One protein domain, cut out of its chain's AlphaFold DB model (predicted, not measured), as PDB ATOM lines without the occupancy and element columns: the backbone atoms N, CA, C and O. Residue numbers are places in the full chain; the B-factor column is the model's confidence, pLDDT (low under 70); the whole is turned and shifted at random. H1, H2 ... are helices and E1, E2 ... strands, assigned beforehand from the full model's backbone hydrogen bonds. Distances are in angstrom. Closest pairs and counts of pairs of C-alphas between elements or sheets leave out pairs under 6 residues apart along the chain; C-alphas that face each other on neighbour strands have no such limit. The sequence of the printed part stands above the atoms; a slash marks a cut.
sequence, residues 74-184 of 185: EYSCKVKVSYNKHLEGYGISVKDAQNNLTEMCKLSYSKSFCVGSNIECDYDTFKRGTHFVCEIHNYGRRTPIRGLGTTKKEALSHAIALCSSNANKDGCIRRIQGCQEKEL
ATOM      1  N   GLU A  74      22.735 -29.078  18.843       71.88
ATOM      2  CA  GLU A  74      21.538 -29.732  19.353       71.88
ATOM      3  C   GLU A  74      20.366 -29.344  18.453       71.88
ATOM      4  O   GLU A  74      20.146 -28.175  18.155       71.88
ATOM      5  N   TYR A  75      19.615 -30.329  17.983       76.12
ATOM      6  CA  TYR A  75      18.387 -30.114  17.235       76.12
ATOM      7  C   TYR A  75      17.212 -30.024  18.200       76.12
ATOM      8  O   TYR A  75      17.075 -30.845  19.108       76.12
ATOM      9  N   SER A  76      16.338 -29.055  17.957       82.12
ATOM     10  CA  SER A  76      15.061 -28.888  18.639       82.12
ATOM     11  C   SER A  76      13.942 -29.030  17.624       82.12
ATOM     12  O   SER A  76      13.919 -28.348  16.603       82.12
ATOM     13  N   CYS A  77      12.995 -29.912  17.903       83.81
ATOM     14  CA  CYS A  77      11.773 -30.041  17.129       83.81
ATOM     15  C   CYS A  77      10.589 -29.640  17.993       83.81
ATOM     16  O   CYS A  77      10.498 -30.042  19.152       83.81
ATOM     17  N   LYS A  78       9.653 -28.886  17.421       86.88
ATOM     18  CA  LYS A  78       8.482 -28.374  18.129       86.88
ATOM     19  C   LYS A  78       7.208 -28.815  17.437       86.88
ATOM     20  O   LYS A  78       7.124 -28.763  16.216       86.88
ATOM     21  N   VAL A  79       6.203 -29.203  18.215       85.12
ATOM     22  CA  VAL A  79       4.858 -29.515  17.711       85.12
ATOM     23  C   VAL A  79       3.812 -28.749  18.503       85.12
ATOM     24  O   VAL A  79       3.864 -28.675  19.732       85.12
ATOM     25  N   LYS A  80       2.845 -28.164  17.793       81.12
ATOM     26  CA  LYS A  80       1.688 -27.517  18.410       81.12
ATOM     27  C   LYS A  80       0.673 -28.584  18.828       81.12
ATOM     28  O   LYS A  80       0.052 -29.207  17.975       81.12
ATOM     29  N   VAL A  81       0.497 -28.776  20.135       75.31
ATOM     30  CA  VAL A  81      -0.430 -29.778  20.704       75.31
ATOM     31  C   VAL A  81      -1.780 -29.180  21.112       75.31
ATOM     32  O   VAL A  81      -2.755 -29.906  21.268       75.31
ATOM     33  N   SER A  82      -1.867 -27.857  21.277       71.62
ATOM     34  CA  SER A  82      -3.127 -27.123  21.463       71.62
ATOM     35  C   SER A  82      -2.972 -25.654  21.052       71.62
ATOM     36  O   SER A  82      -1.883 -25.225  20.671       71.62
ATOM     37  N   TYR A  83      -4.052 -24.863  21.116       66.62
ATOM     38  CA  TYR A  83      -4.084 -23.476  20.624       66.62
ATOM     39  C   TYR A  83      -2.924 -22.600  21.138       66.62
ATOM     40  O   TYR A  83      -2.348 -21.860  20.343       66.62
ATOM     41  N   ASN A  84      -2.520 -22.779  22.401       68.19
ATOM     42  CA  ASN A  84      -1.474 -21.994  23.073       68.19
ATOM     43  C   ASN A  84      -0.313 -22.851  23.593       68.19
ATOM     44  O   ASN A  84       0.358 -22.461  24.547       68.19
ATOM     45  N   LYS A  85      -0.107 -24.052  23.041       76.31
ATOM     46  CA  LYS A  85       0.878 -24.973  23.606       76.31
ATOM     47  C   LYS A  85       1.713 -25.662  22.554       76.31
ATOM     48  O   LYS A  85       1.202 -26.394  21.705       76.31
ATOM     49  N   HIS A  86       3.012 -25.460  22.702       80.88
ATOM     50  CA  HIS A  86       4.042 -26.157  21.966       80.88
ATOM     51  C   HIS A  86       4.708 -27.156  22.900       80.88
ATOM     52  O   HIS A  86       4.925 -26.877  24.080       80.88
ATOM     53  N   LEU A  87       4.986 -28.334  22.368       86.31
ATOM     54  CA  LEU A  87       5.896 -29.281  22.982       86.31
ATOM     55  C   LEU A  87       7.197 -29.230  22.192       86.31
ATOM     56  O   LEU A  87       7.147 -29.099  20.970       86.31
ATOM     57  N   GLU A  88       8.327 -29.327  22.879       88.12
ATOM     58  CA  GLU A  88       9.650 -29.358  22.262       88.12
ATOM     59  C   GLU A  88      10.346 -30.669  22.619       88.12
ATOM     60  O   GLU A  88      10.210 -31.153  23.744       88.12
ATOM     61  N   GLY A  89      11.057 -31.244  21.656       86.31
ATOM     62  CA  GLY A  89      11.921 -32.403  21.845       86.31
ATOM     63  C   GLY A  89      13.309 -32.111  21.299       86.31
ATOM     64  O   GLY A  89      13.449 -31.373  20.322       86.31
ATOM     65  N   TYR A  90      14.320 -32.690  21.939       86.06
ATOM     66  CA  TYR A  90      15.725 -32.338  21.723       86.06
ATOM     67  C   TYR A  90      16.574 -33.566  21.376       86.06
ATOM     68  O   TYR A  90      16.312 -34.677  21.854       86.06
ATOM     69  N   GLY A  91      17.610 -33.384  20.558       78.25
ATOM     70  CA  GLY A  91      18.499 -34.476  20.162       78.25
ATOM     71  C   GLY A  91      19.736 -34.038  19.385       78.25
ATOM     72  O   GLY A  91      19.805 -32.932  18.871       78.25
ATOM     73  N   ILE A  92      20.709 -34.943  19.264       73.56
ATOM     74  CA  ILE A  92      21.949 -34.715  18.497       73.56
ATOM     75  C   ILE A  92      21.727 -34.766  16.976       73.56
ATOM     76  O   ILE A  92      22.586 -34.367  16.197       73.56
ATOM     77  N   SER A  93      20.559 -35.242  16.545       75.44
ATOM     78  CA  SER A  93      20.104 -35.236  15.158       75.44
ATOM     79  C   SER A  93      18.635 -34.817  15.080       75.44
ATOM     80  O   SER A  93      17.884 -34.959  16.049       75.44
ATOM     81  N   VAL A  94      18.191 -34.357  13.904       75.81
ATOM     82  CA  VAL A  94      16.769 -34.058  13.641       75.81
ATOM     83  C   VAL A  94      15.890 -35.266  13.967       75.81
ATOM     84  O   VAL A  94      14.845 -35.119  14.596       75.81
ATOM     85  N   LYS A  95      16.321 -36.472  13.578       78.69
ATOM     86  CA  LYS A  95      15.571 -37.709  13.820       78.69
ATOM     87  C   LYS A  95      15.440 -38.001  15.314       78.69
ATOM     88  O   LYS A  95      14.361 -38.373  15.768       78.69
ATOM     89  N   ASP A  96      16.504 -37.792  16.084       79.62
ATOM     90  CA  ASP A  96      16.466 -37.996  17.534       79.62
ATOM     91  C   ASP A  96      15.553 -36.982  18.221       79.62
ATOM     92  O   ASP A  96      14.754 -37.363  19.076       79.62
ATOM     93  N   ALA A  97      15.611 -35.715  17.805       82.62
ATOM     94  CA  ALA A  97      14.727 -34.669  18.309       82.62
ATOM     95  C   ALA A  97      13.252 -34.958  17.971       82.62
ATOM     96  O   ALA A  97      12.380 -34.836  18.833       82.62
ATOM     97  N   GLN A  98      12.961 -35.425  16.751       84.31
ATOM     98  CA  GLN A  98      11.620 -35.857  16.334       84.31
ATOM     99  C   GLN A  98      11.114 -37.058  17.137       84.31
ATOM    100  O   GLN A  98       9.951 -37.074  17.550       84.31
ATOM    101  N   ASN A  99      11.968 -38.057  17.370       84.94
ATOM    102  CA  ASN A  99      11.622 -39.229  18.170       84.94
ATOM    103  C   ASN A  99      11.313 -38.826  19.613       84.94
ATOM    104  O   ASN A  99      10.244 -39.163  20.120       84.94
ATOM    105  N   ASN A 100      12.190 -38.031  20.232       88.19
ATOM    106  CA  ASN A 100      12.005 -37.532  21.591       88.19
ATOM    107  C   ASN A 100      10.704 -36.721  21.734       88.19
ATOM    108  O   ASN A 100       9.901 -36.983  22.632       88.19
ATOM    109  N   LEU A 101      10.445 -35.805  20.796       88.12
ATOM    110  CA  LEU A 101       9.207 -35.030  20.729       88.12
ATOM    111  C   LEU A 101       7.970 -35.929  20.618       88.12
ATOM    112  O   LEU A 101       6.973 -35.731  21.314       88.12
ATOM    113  N   THR A 102       8.034 -36.922  19.733       86.00
ATOM    114  CA  THR A 102       6.933 -37.850  19.473       86.00
ATOM    115  C   THR A 102       6.629 -38.703  20.702       86.00
ATOM    116  O   THR A 102       5.459 -38.901  21.030       86.00
ATOM    117  N   GLU A 103       7.656 -39.201  21.390       87.31
ATOM    118  CA  GLU A 103       7.516 -39.954  22.638       87.31
ATOM    119  C   GLU A 103       6.857 -39.105  23.724       87.31
ATOM    120  O   GLU A 103       5.837 -39.507  24.283       87.31
ATOM    121  N   MET A 104       7.370 -37.896  23.969       87.31
ATOM    122  CA  MET A 104       6.787 -36.987  24.956       87.31
ATOM    123  C   MET A 104       5.343 -36.616  24.620       87.31
ATOM    124  O   MET A 104       4.482 -36.574  25.501       87.31
ATOM    125  N   CYS A 105       5.057 -36.371  23.342       86.31
ATOM    126  CA  CYS A 105       3.714 -36.034  22.907       86.31
ATOM    127  C   CYS A 105       2.752 -37.199  23.154       86.31
ATOM    128  O   CYS A 105       1.708 -36.988  23.763       86.31
ATOM    129  N   LYS A 106       3.116 -38.428  22.761       85.38
ATOM    130  CA  LYS A 106       2.272 -39.624  22.938       85.38
ATOM    131  C   LYS A 106       2.006 -39.966  24.403       85.38
ATOM    132  O   LYS A 106       0.943 -40.495  24.703       85.38
ATOM    133  N   LEU A 107       2.948 -39.667  25.300       83.12
ATOM    134  CA  LEU A 107       2.749 -39.830  26.744       83.12
ATOM    135  C   LEU A 107       1.659 -38.886  27.272       83.12
ATOM    136  O   LEU A 107       0.876 -39.236  28.144       83.12
ATOM    137  N   SER A 108       1.583 -37.673  26.731       79.75
ATOM    138  CA  SER A 108       0.720 -36.621  27.275       79.75
ATOM    139  C   SER A 108      -0.563 -36.363  26.496       79.75
ATOM    140  O   SER A 108      -1.497 -35.796  27.066       79.75
ATOM    141  N   TYR A 109      -0.630 -36.730  25.221       79.31
ATOM    142  CA  TYR A 109      -1.699 -36.359  24.296       79.31
ATOM    143  C   TYR A 109      -2.062 -37.533  23.384       79.31
ATOM    144  O   TYR A 109      -1.271 -38.455  23.176       79.31
ATOM    145  N   SER A 110      -3.268 -37.504  22.812       74.25
ATOM    146  CA  SER A 110      -3.674 -38.533  21.856       74.25
ATOM    147  C   SER A 110      -2.796 -38.491  20.607       74.25
ATOM    148  O   SER A 110      -2.362 -37.431  20.154       74.25
ATOM    149  N   LYS A 111      -2.586 -39.664  20.002       69.44
ATOM    150  CA  LYS A 111      -1.753 -39.847  18.804       69.44
ATOM    151  C   LYS A 111      -2.118 -38.881  17.664       69.44
ATOM    152  O   LYS A 111      -1.229 -38.458  16.938       69.44
ATOM    153  N   SER A 112      -3.387 -38.488  17.546       71.75
ATOM    154  CA  SER A 112      -3.871 -37.507  16.566       71.75
ATOM    155  C   SER A 112      -3.234 -36.114  16.685       71.75
ATOM    156  O   SER A 112      -3.101 -35.442  15.672       71.75
ATOM    157  N   PHE A 113      -2.801 -35.684  17.878       72.31
ATOM    158  CA  PHE A 113      -2.096 -34.404  18.072       72.31
ATOM    159  C   PHE A 113      -0.589 -34.503  17.821       72.31
ATOM    160  O   PHE A 113       0.082 -33.489  17.653       72.31
ATOM    161  N   CYS A 114      -0.053 -35.723  17.816       71.19
ATOM    162  CA  CYS A 114       1.383 -35.986  17.766       71.19
ATOM    163  C   CYS A 114       1.881 -36.387  16.376       71.19
ATOM    164  O   CYS A 114       3.083 -36.546  16.184       71.19
ATOM    165  N   VAL A 115       0.970 -36.617  15.427       61.62
ATOM    166  CA  VAL A 115       1.283 -37.155  14.101       61.62
ATOM    167  C   VAL A 115       0.682 -36.233  13.041       61.62
ATOM    168  O   VAL A 115      -0.519 -36.277  12.796       61.62
ATOM    169  N   GLY A 116       1.516 -35.403  12.410       55.53
ATOM    170  CA  GLY A 116       1.140 -34.616  11.228       55.53
ATOM    171  C   GLY A 116       1.849 -33.266  11.140       55.53
ATOM    172  O   GLY A 116       1.849 -32.547  12.132       55.53
ATOM    173  N   SER A 117       2.459 -32.996   9.969       53.38
ATOM    174  CA  SER A 117       2.846 -31.737   9.263       53.38
ATOM    175  C   SER A 117       3.166 -30.415   9.997       53.38
ATOM    176  O   SER A 117       3.529 -29.444   9.346       53.38
ATOM    177  N   ASN A 118       3.104 -30.366  11.321       64.56
ATOM    178  CA  ASN A 118       3.300 -29.200  12.179       64.56
ATOM    179  C   ASN A 118       4.530 -29.373  13.082       64.56
ATOM    180  O   ASN A 118       4.639 -28.694  14.104       64.56
ATOM    181  N   ILE A 119       5.405 -30.330  12.751       72.62
ATOM    182  CA  ILE A 119       6.695 -30.476  13.416       72.62
ATOM    183  C   ILE A 119       7.673 -29.549  12.706       72.62
ATOM    184  O   ILE A 119       8.089 -29.817  11.581       72.62
ATOM    185  N   GLU A 120       8.027 -28.462  13.374       80.94
ATOM    186  CA  GLU A 120       9.078 -27.557  12.928       80.94
ATOM    187  C   GLU A 120      10.358 -27.908  13.677       80.94
ATOM    188  O   GLU A 120      10.377 -27.897  14.908       80.94
ATOM    189  N   CYS A 121      11.414 -28.254  12.943       78.12
ATOM    190  CA  CYS A 121      12.719 -28.528  13.525       78.12
ATOM    191  C   CYS A 121      13.693 -27.402  13.191       78.12
ATOM    192  O   CYS A 121      13.796 -26.959  12.041       78.12
ATOM    193  N   ASP A 122      14.435 -26.978  14.200       73.81
ATOM    194  CA  ASP A 122      15.581 -26.100  14.061       73.81
ATOM    195  C   ASP A 122      16.794 -26.700  14.770       73.81
ATOM    196  O   ASP A 122      16.685 -27.687  15.498       73.81
ATOM    197  N   TYR A 123      17.960 -26.117  14.531       69.88
ATOM    198  CA  TYR A 123      19.131 -26.372  15.356       69.88
ATOM    199  C   TYR A 123      19.330 -25.196  16.308       69.88
ATOM    200  O   TYR A 123      19.171 -24.031  15.941       69.88
ATOM    201  N   ASP A 124      19.697 -25.516  17.535       64.12
ATOM    202  CA  ASP A 124      20.178 -24.571  18.517       64.12
ATOM    203  C   ASP A 124      21.709 -24.528  18.441       64.12
ATOM    204  O   ASP A 124      22.389 -25.553  18.352       64.12
ATOM    205  N   THR A 125      22.266 -23.320  18.456       58.44
ATOM    206  CA  THR A 125      23.713 -23.120  18.569       58.44
ATOM    207  C   THR A 125      24.061 -22.869  20.024       58.44
ATOM    208  O   THR A 125      23.704 -21.822  20.557       58.44
ATOM    209  N   PHE A 126      24.771 -23.803  20.648       61.31
ATOM    210  CA  PHE A 126      25.228 -23.674  22.027       61.31
ATOM    211  C   PHE A 126      26.473 -22.784  22.130       61.31
ATOM    212  O   PHE A 126      27.407 -22.935  21.337       61.31
ATOM    213  N   LYS A 127      26.510 -21.875  23.112       59.06
ATOM    214  CA  LYS A 127      27.727 -21.145  23.490       59.06
ATOM    215  C   LYS A 127      28.452 -21.880  24.617       59.06
ATOM    216  O   LYS A 127      27.842 -22.268  25.611       59.06
ATOM    217  N   ARG A 128      29.774 -22.025  24.496       57.78
ATOM    218  CA  ARG A 128      30.626 -22.578  25.560       57.78
ATOM    219  C   ARG A 128      30.490 -21.723  26.828       57.78
ATOM    220  O   ARG A 128      30.450 -20.502  26.736       57.78
ATOM    221  N   GLY A 129      30.418 -22.364  27.996       61.56
ATOM    222  CA  GLY A 129      30.245 -21.667  29.279       61.56
ATOM    223  C   GLY A 129      28.793 -21.338  29.641       61.56
ATOM    224  O   GLY A 129      28.551 -20.581  30.578       61.56
ATOM    225  N   THR A 130      27.820 -21.905  28.928       69.31
ATOM    226  CA  THR A 130      26.403 -21.812  29.291       69.31
ATOM    227  C   THR A 130      25.878 -23.158  29.788       69.31
ATOM    228  O   THR A 130      26.469 -24.210  29.550       69.31
ATOM    229  N   HIS A 131      24.777 -23.123  30.529       80.31
ATOM    230  CA  HIS A 131      23.999 -24.291  30.922       80.31
ATOM    231  C   HIS A 131      22.540 -24.072  30.532       80.31
ATOM    232  O   HIS A 131      22.093 -22.945  30.311       80.31
ATOM    233  N   PHE A 132      21.776 -25.152  30.462       85.88
ATOM    234  CA  PHE A 132      20.353 -25.088  30.187       85.88
ATOM    235  C   PHE A 132      19.543 -25.313  31.450       85.88
ATOM    236  O   PHE A 132      19.854 -26.170  32.281       85.88
ATOM    237  N   VAL A 133      18.462 -24.545  31.553       89.94
ATOM    238  CA  VAL A 133      17.453 -24.678  32.596       89.94
ATOM    239  C   VAL A 133      16.115 -24.955  31.930       89.94
ATOM    240  O   VAL A 133      15.610 -24.124  31.174       89.94
ATOM    241  N   CYS A 134      15.529 -26.111  32.224       90.75
ATOM    242  CA  CYS A 134      14.174 -26.450  31.800       90.75
ATOM    243  C   CYS A 134      13.222 -26.359  32.988       90.75
ATOM    244  O   CYS A 134      13.506 -26.895  34.062       90.75
ATOM    245  N   GLU A 135      12.082 -25.700  32.790       92.25
ATOM    246  CA  GLU A 135      11.126 -25.435  33.863       92.25
ATOM    247  C   GLU A 135       9.809 -26.195  33.672       92.25
ATOM    248  O   GLU A 135       9.200 -26.186  32.596       92.25
ATOM    249  N   ILE A 136       9.339 -26.817  34.757       89.81
ATOM    250  CA  ILE A 136       8.029 -27.468  34.848       89.81
ATOM    251  C   ILE A 136       7.216 -26.800  35.962       89.81
ATOM    252  O   ILE A 136       7.575 -26.869  37.140       89.81
ATOM    253  N   HIS A 137       6.085 -26.187  35.602       87.06
ATOM    254  CA  HIS A 137       5.185 -25.550  36.568       87.06
ATOM    255  C   HIS A 137       4.150 -26.538  37.101       87.06
ATOM    256  O   HIS A 137       3.217 -26.923  36.400       87.06
ATOM    257  N   ASN A 138       4.286 -26.940  38.364       76.69
ATOM    258  CA  ASN A 138       3.332 -27.832  39.016       76.69
ATOM    259  C   ASN A 138       2.242 -27.033  39.753       76.69
ATOM    260  O   ASN A 138       2.559 -26.195  40.595       76.69
ATOM    261  N   TYR A 139       0.966 -27.318  39.466       63.66
ATOM    262  CA  TYR A 139      -0.171 -26.743  40.193       63.66
ATOM    263  C   TYR A 139      -0.103 -27.178  41.662       63.66
ATOM    264  O   TYR A 139      -0.368 -28.331  41.985       63.66
ATOM    265  N   GLY A 140       0.311 -26.257  42.531       66.50
ATOM    266  CA  GLY A 140       0.517 -26.504  43.962       66.50
ATOM    267  C   GLY A 140       1.894 -26.081  44.478       66.50
ATOM    268  O   GLY A 140       2.063 -25.942  45.685       66.50
ATOM    269  N   ARG A 141       2.869 -25.809  43.598       70.44
ATOM    270  CA  ARG A 141       4.152 -25.203  43.988       70.44
ATOM    271  C   ARG A 141       4.255 -23.777  43.463       70.44
ATOM    272  O   ARG A 141       3.961 -23.517  42.303       70.44
ATOM    273  N   ARG A 142       4.706 -22.861  44.329       75.69
ATOM    274  CA  ARG A 142       5.020 -21.473  43.940       75.69
ATOM    275  C   ARG A 142       6.278 -21.384  43.078       75.69
ATOM    276  O   ARG A 142       6.406 -20.449  42.300       75.69
ATOM    277  N   THR A 143       7.194 -22.338  43.222       83.81
ATOM    278  CA  THR A 143       8.441 -22.391  42.461       83.81
ATOM    279  C   THR A 143       8.374 -23.477  41.384       83.81
ATOM    280  O   THR A 143       7.924 -24.595  41.674       83.81
ATOM    281  N   PRO A 144       8.807 -23.181  40.142       88.00
ATOM    282  CA  PRO A 144       8.918 -24.198  39.108       88.00
ATOM    283  C   PRO A 144       9.957 -25.245  39.504       88.00
ATOM    284  O   PRO A 144      10.966 -24.946  40.148       88.00
ATOM    285  N   ILE A 145       9.719 -26.485  39.088       89.81
ATOM    286  CA  ILE A 145      10.739 -27.528  39.151       89.81
ATOM    287  C   ILE A 145      11.727 -27.243  38.026       89.81
ATOM    288  O   ILE A 145      11.322 -27.126  36.868       89.81
ATOM    289  N   ARG A 146      13.005 -27.115  38.382       92.88
ATOM    290  CA  ARG A 146      14.083 -26.760  37.461       92.88
ATOM    291  C   ARG A 146      15.003 -27.948  37.265       92.88
ATOM    292  O   ARG A 146      15.597 -28.422  38.228       92.88
ATOM    293  N   GLY A 147      15.109 -28.411  36.027       88.56
ATOM    294  CA  GLY A 147      16.171 -29.320  35.616       88.56
ATOM    295  C   GLY A 147      17.319 -28.535  35.009       88.56
ATOM    296  O   GLY A 147      17.094 -27.578  34.267       88.56
ATOM    297  N   LEU A 148      18.530 -28.948  35.352       85.88
ATOM    298  CA  LEU A 148      19.784 -28.380  34.869       85.88
ATOM    299  C   LEU A 148      20.497 -29.397  33.985       85.88
ATOM    300  O   LEU A 148      20.420 -30.595  34.261       85.88
ATOM    301  N   GLY A 149      21.197 -28.917  32.965       79.94
ATOM    302  CA  GLY A 149      22.013 -29.752  32.095       79.94
ATOM    303  C   GLY A 149      22.927 -28.925  31.206       79.94
ATOM    304  O   GLY A 149      22.743 -27.722  31.035       79.94
ATOM    305  N   THR A 150      23.912 -29.592  30.627       77.12
ATOM    306  CA  THR A 150      24.810 -29.034  29.608       77.12
ATOM    307  C   THR A 150      24.151 -28.973  28.228       77.12
ATOM    308  O   THR A 150      24.596 -28.232  27.360       77.12
ATOM    309  N   THR A 151      23.039 -29.696  28.044       78.50
ATOM    310  CA  THR A 151      22.180 -29.683  26.848       78.50
ATOM    311  C   THR A 151      20.713 -29.491  27.240       78.50
ATOM    312  O   THR A 151      20.332 -29.793  28.380       78.50
ATOM    313  N   LYS A 152      19.850 -29.026  26.322       85.50
ATOM    314  CA  LYS A 152      18.405 -28.924  26.597       85.50
ATOM    315  C   LYS A 152      17.802 -30.301  26.836       85.50
ATOM    316  O   LYS A 152      16.956 -30.442  27.718       85.50
ATOM    317  N   LYS A 153      18.261 -31.332  26.115       84.81
ATOM    318  CA  LYS A 153      17.837 -32.722  26.339       84.81
ATOM    319  C   LYS A 153      18.130 -33.185  27.767       84.81
ATOM    320  O   LYS A 153      17.254 -33.763  28.412       84.81
ATOM    321  N   GLU A 154      19.338 -32.932  28.261       82.69
ATOM    322  CA  GLU A 154      19.741 -33.291  29.623       82.69
ATOM    323  C   GLU A 154      18.935 -32.509  30.664       82.69
ATOM    324  O   GLU A 154      18.320 -33.114  31.544       82.69
ATOM    325  N   ALA A 155      18.862 -31.183  30.517       89.12
ATOM    326  CA  ALA A 155      18.114 -30.320  31.424       89.12
ATOM    327  C   ALA A 155      16.629 -30.713  31.486       89.12
ATOM    328  O   ALA A 155      16.028 -30.738  32.563       89.12
ATOM    329  N   LEU A 156      16.037 -31.091  30.351       90.25
ATOM    330  CA  LEU A 156      14.651 -31.536  30.284       90.25
ATOM    331  C   LEU A 156      14.461 -32.898  30.958       90.25
ATOM    332  O   LEU A 156      13.529 -33.068  31.746       90.25
ATOM    333  N   SER A 157      15.344 -33.857  30.672       88.25
ATOM    334  CA  SER A 157      15.328 -35.181  31.303       88.25
ATOM    335  C   SER A 157      15.424 -35.062  32.826       88.25
ATOM    336  O   SER A 157      14.619 -35.646  33.556       88.25
ATOM    337  N   HIS A 158      16.336 -34.212  33.305       88.25
ATOM    338  CA  HIS A 158      16.508 -33.908  34.719       88.25
ATOM    339  C   HIS A 158      15.244 -33.273  35.325       88.25
ATOM    340  O   HIS A 158      14.761 -33.734  36.360       88.25
ATOM    341  N   ALA A 159      14.637 -32.281  34.660       90.69
ATOM    342  CA  ALA A 159      13.402 -31.646  35.132       90.69
ATOM    343  C   ALA A 159      12.250 -32.658  35.255       90.69
ATOM    344  O   ALA A 159      11.519 -32.665  36.250       90.69
ATOM    345  N   ILE A 160      12.091 -33.535  34.255       88.94
ATOM    346  CA  ILE A 160      11.057 -34.576  34.242       88.94
ATOM    347  C   ILE A 160      11.303 -35.597  35.351       88.94
ATOM    348  O   ILE A 160      10.341 -35.982  36.016       88.94
ATOM    349  N   ALA A 161      12.549 -36.018  35.583       87.75
ATOM    350  CA  ALA A 161      12.893 -36.937  36.666       87.75
ATOM    351  C   ALA A 161      12.544 -36.342  38.041       87.75
ATOM    352  O   ALA A 161      11.837 -36.975  38.830       87.75
ATOM    353  N   LEU A 162      12.932 -35.085  38.287       88.69
ATOM    354  CA  LEU A 162      12.587 -34.361  39.515       88.69
ATOM    355  C   LEU A 162      11.073 -34.224  39.691       88.69
ATOM    356  O   LEU A 162      10.552 -34.441  40.784       88.69
ATOM    357  N   CYS A 163      10.344 -33.898  38.626       88.38
ATOM    358  CA  CYS A 163       8.893 -33.784  38.695       88.38
ATOM    359  C   CYS A 163       8.210 -35.138  38.945       88.38
ATOM    360  O   CYS A 163       7.326 -35.230  39.799       88.38
ATOM    361  N   SER A 164       8.653 -36.193  38.255       85.56
ATOM    362  CA  SER A 164       8.025 -37.519  38.306       85.56
ATOM    363  C   SER A 164       8.249 -38.243  39.637       85.56
ATOM    364  O   SER A 164       7.511 -39.163  39.965       85.56
ATOM    365  N   SER A 165       9.221 -37.807  40.446       80.75
ATOM    366  CA  SER A 165       9.366 -38.288  41.828       80.75
ATOM    367  C   SER A 165       8.167 -37.941  42.725       80.75
ATOM    368  O   SER A 165       7.948 -38.597  43.736       80.75
ATOM    369  N   ASN A 166       7.386 -36.919  42.357       71.69
ATOM    370  CA  ASN A 166       6.276 -36.390  43.155       71.69
ATOM    371  C   ASN A 166       4.939 -36.345  42.387       71.69
ATOM    372  O   ASN A 166       3.943 -35.853  42.913       71.69
ATOM    373  N   ALA A 167       4.913 -36.776  41.124       74.56
ATOM    374  CA  ALA A 167       3.751 -36.713  40.239       74.56
ATOM    375  C   ALA A 167       3.858 -37.763  39.123       74.56
ATOM    376  O   ALA A 167       4.914 -38.347  38.905       74.56
ATOM    377  N   ASN A 168       2.782 -37.988  38.365       84.25
ATOM    378  CA  ASN A 168       2.876 -38.827  37.173       84.25
ATOM    379  C   ASN A 168       3.657 -38.120  36.047       84.25
ATOM    380  O   ASN A 168       3.580 -36.901  35.861       84.25
ATOM    381  N   LYS A 169       4.395 -38.911  35.264       83.81
ATOM    382  CA  LYS A 169       5.255 -38.419  34.177       83.81
ATOM    383  C   LYS A 169       4.474 -37.599  33.140       83.81
ATOM    384  O   LYS A 169       4.942 -36.551  32.699       83.81
ATOM    385  N   ASP A 170       3.250 -38.013  32.820       84.81
ATOM    386  CA  ASP A 170       2.390 -37.330  31.845       84.81
ATOM    387  C   ASP A 170       1.952 -35.946  32.344       84.81
ATOM    388  O   ASP A 170       1.943 -34.966  31.595       84.81
ATOM    389  N   GLY A 171       1.638 -35.830  33.640       84.75
ATOM    390  CA  GLY A 171       1.314 -34.556  34.274       84.75
ATOM    391  C   GLY A 171       2.488 -33.582  34.225       84.75
ATOM    392  O   GLY A 171       2.281 -32.394  33.973       84.75
ATOM    393  N   CYS A 172       3.712 -34.082  34.399       87.62
ATOM    394  CA  CYS A 172       4.938 -33.296  34.282       87.62
ATOM    395  C   CYS A 172       5.169 -32.786  32.857       87.62
ATOM    396  O   CYS A 172       5.394 -31.592  32.661       87.62
ATOM    397  N   ILE A 173       5.045 -33.654  31.850       86.88
ATOM    398  CA  ILE A 173       5.260 -33.277  30.445       86.88
ATOM    399  C   ILE A 173       4.230 -32.236  29.989       86.88
ATOM    400  O   ILE A 173       4.569 -31.254  29.328       86.88
ATOM    401  N   ARG A 174       2.970 -32.357  30.424       84.88
ATOM    402  CA  ARG A 174       1.942 -31.330  30.185       84.88
ATOM    403  C   ARG A 174       2.250 -29.988  30.860       84.88
ATOM    404  O   ARG A 174       1.475 -29.055  30.688       84.88
ATOM    405  N   ARG A 175       3.304 -29.844  31.647       87.25
ATOM    406  CA  ARG A 175       3.570 -28.625  32.424       87.25
ATOM    407  C   ARG A 175       4.919 -27.986  32.115       87.25
ATOM    408  O   ARG A 175       5.269 -26.991  32.749       87.25
ATOM    409  N   ILE A 176       5.634 -28.526  31.131       88.62
ATOM    410  CA  ILE A 176       6.859 -27.942  30.590       88.62
ATOM    411  C   ILE A 176       6.536 -26.562  30.004       88.62
ATOM    412  O   ILE A 176       5.601 -26.430  29.214       88.62
ATOM    413  N   GLN A 177       7.308 -25.549  30.399       83.62
ATOM    414  CA  GLN A 177       7.250 -24.203  29.811       83.62
ATOM    415  C   GLN A 177       8.308 -23.984  28.724       83.62
ATOM    416  O   GLN A 177       8.175 -23.075  27.912       83.62
ATOM    417  N   GLY A 178       9.345 -24.821  28.708       83.00
ATOM    418  CA  GLY A 178      10.454 -24.754  27.764       83.00
ATOM    419  C   GLY A 178      11.805 -24.792  28.470       83.00
ATOM    420  O   GLY A 178      11.883 -24.879  29.700       83.00
ATOM    421  N   CYS A 179      12.859 -24.735  27.665       87.31
ATOM    422  CA  CYS A 179      14.244 -24.751  28.111       87.31
ATOM    423  C   CYS A 179      14.947 -23.465  27.680       87.31
ATOM    424  O   CYS A 179      14.851 -23.057  26.521       87.31
ATOM    425  N   GLN A 180      15.652 -22.833  28.614       87.62
ATOM    426  CA  GLN A 180      16.383 -21.587  28.397       87.62
ATOM    427  C   GLN A 180      17.877 -21.808  28.595       87.62
ATOM    428  O   GLN A 180      18.285 -22.510  29.517       87.62
ATOM    429  N   GLU A 181      18.677 -21.173  27.749       85.62
ATOM    430  CA  GLU A 181      20.119 -21.031  27.951       85.62
ATOM    431  C   GLU A 181      20.382 -20.000  29.060       85.62
ATOM    432  O   GLU A 181      19.686 -18.981  29.155       85.62
ATOM    433  N   LYS A 182      21.358 -20.279  29.922       81.00
ATOM    434  CA  LYS A 182      21.813 -19.417  31.016       81.00
ATOM    435  C   LYS A 182      23.336 -19.411  31.052       81.00
ATOM    436  O   LYS A 182      23.968 -20.458  30.935       81.00
ATOM    437  N   GLU A 183      23.924 -18.241  31.243       73.69
ATOM    438  CA  GLU A 183      25.371 -18.111  31.434       73.69
ATOM    439  C   GLU A 183      25.779 -18.678  32.803       73.69
ATOM    440  O   GLU A 183      25.007 -18.619  33.767       73.69
ATOM    441  N   LEU A 184      26.961 -19.296  32.875       63.31
ATOM    442  CA  LEU A 184      27.594 -19.623  34.151       63.31
ATOM    443  C   LEU A 184      28.058 -18.303  34.787       63.31
ATOM    444  O   LEU A 184      28.828 -17.572  34.168       63.31
TER     445      LEU A 184
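This is residues 74 to 184 of the 185 residues of an uncharacterized protein of Halobacteriovoraceae bacterium (UniProt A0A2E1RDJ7). Two small lobes sit side by side, each a three-stranded antiparallel sheet with one main helix over one face: E2 E1 E3 with H1, then E5 E4 E6 with H3. The lobes meet where the beginning of H3 comes near E2 and where the short helix H4 touches the end of H1; residues 126 to 129 join them. The printed part has 111 residues, with four named helices and six named strands in the order E1 E2 H1 H2 E3 E4 E5 H3 H4 E6, class mixed. The whole is compact, with a radius of gyration of the C-alphas of 13.4 A and spans of 40 by 34 by 22 A.

E1, residues 74 to 82, runs 24.9 A from C-alpha 74 at (21.538, -29.732, 19.353). E2 is residues 85 to 91, 20.3 A, and E3 is residues 119 to 125, 19.2 A. H1, residues 94 to 108, is 21.2 A long; H2 is residues 111 to 114. In the other sheet, E4 is residues 130 to 136, 20.0 A, E5 is residues 145 to 149, and E6 is residues 176 to 183, 21.0 A, ending with C-alpha 183 at (25.371, -18.111, 31.434). H3, residues 152 to 164, is 17.9 A long, and H4 is residues 169 to 173.

The sheet E2 E1 E3 is strongly twisted. E1 and E2 form a hairpin, with N 77 and O 89 within hydrogen-bond range at 2.9 A; E1 and E3 are antiparallel, with N 76 and O 122 at 2.8 A. H1 is on this sheet at a height of 6.6 A, slantwise to the strands at 41 degrees to E2 on the local plane; the closest C-alphas of H1 and E2 are those of Leu 101 and Gly 89, 3.9 A apart. E2, H1 H2, E3 is a split strand-helix-strand unit, its two strands running the same way with E1 between them in the sheet, and its crossover is right-handed; E5, H3 H4, E6, with E4 between the two strands in the sheet, is another, and its crossover is also right-handed. H2 only grazes the sheet E2 E1 E3 with residues 112 to 114. H3 is on the opposite face of that sheet from H1, with residues 152 to 156; the C-alphas of Lys 153 and Tyr 90 in E2 are closest, 5.1 A. H3 is also on the sheet E5 E4 E6, at a height of 5.9 A. E4 and E5 form a hairpin, with N 134 and O 147 at 3.0 A; E4 and E6 are antiparallel, with N 133 and O 180 at 2.9 A. H4 touches H1 at residues 104 to 108, closest C-alphas Asp 170 and Ser 108, 4.9 A. H1 and H3 are apart. In H1, H3 and H4 every O i to N i+4 pair is within hydrogen-bond range; H2 is too short for one.

The C-alphas of Ser 112 and Leu 184 are the two farthest apart, 40.2 A. The printed part has no cut and no long link. Mean pLDDT of the printed part is 79.6; 18 residues are under 70, among them residues 115 to 118 and 123 to 130.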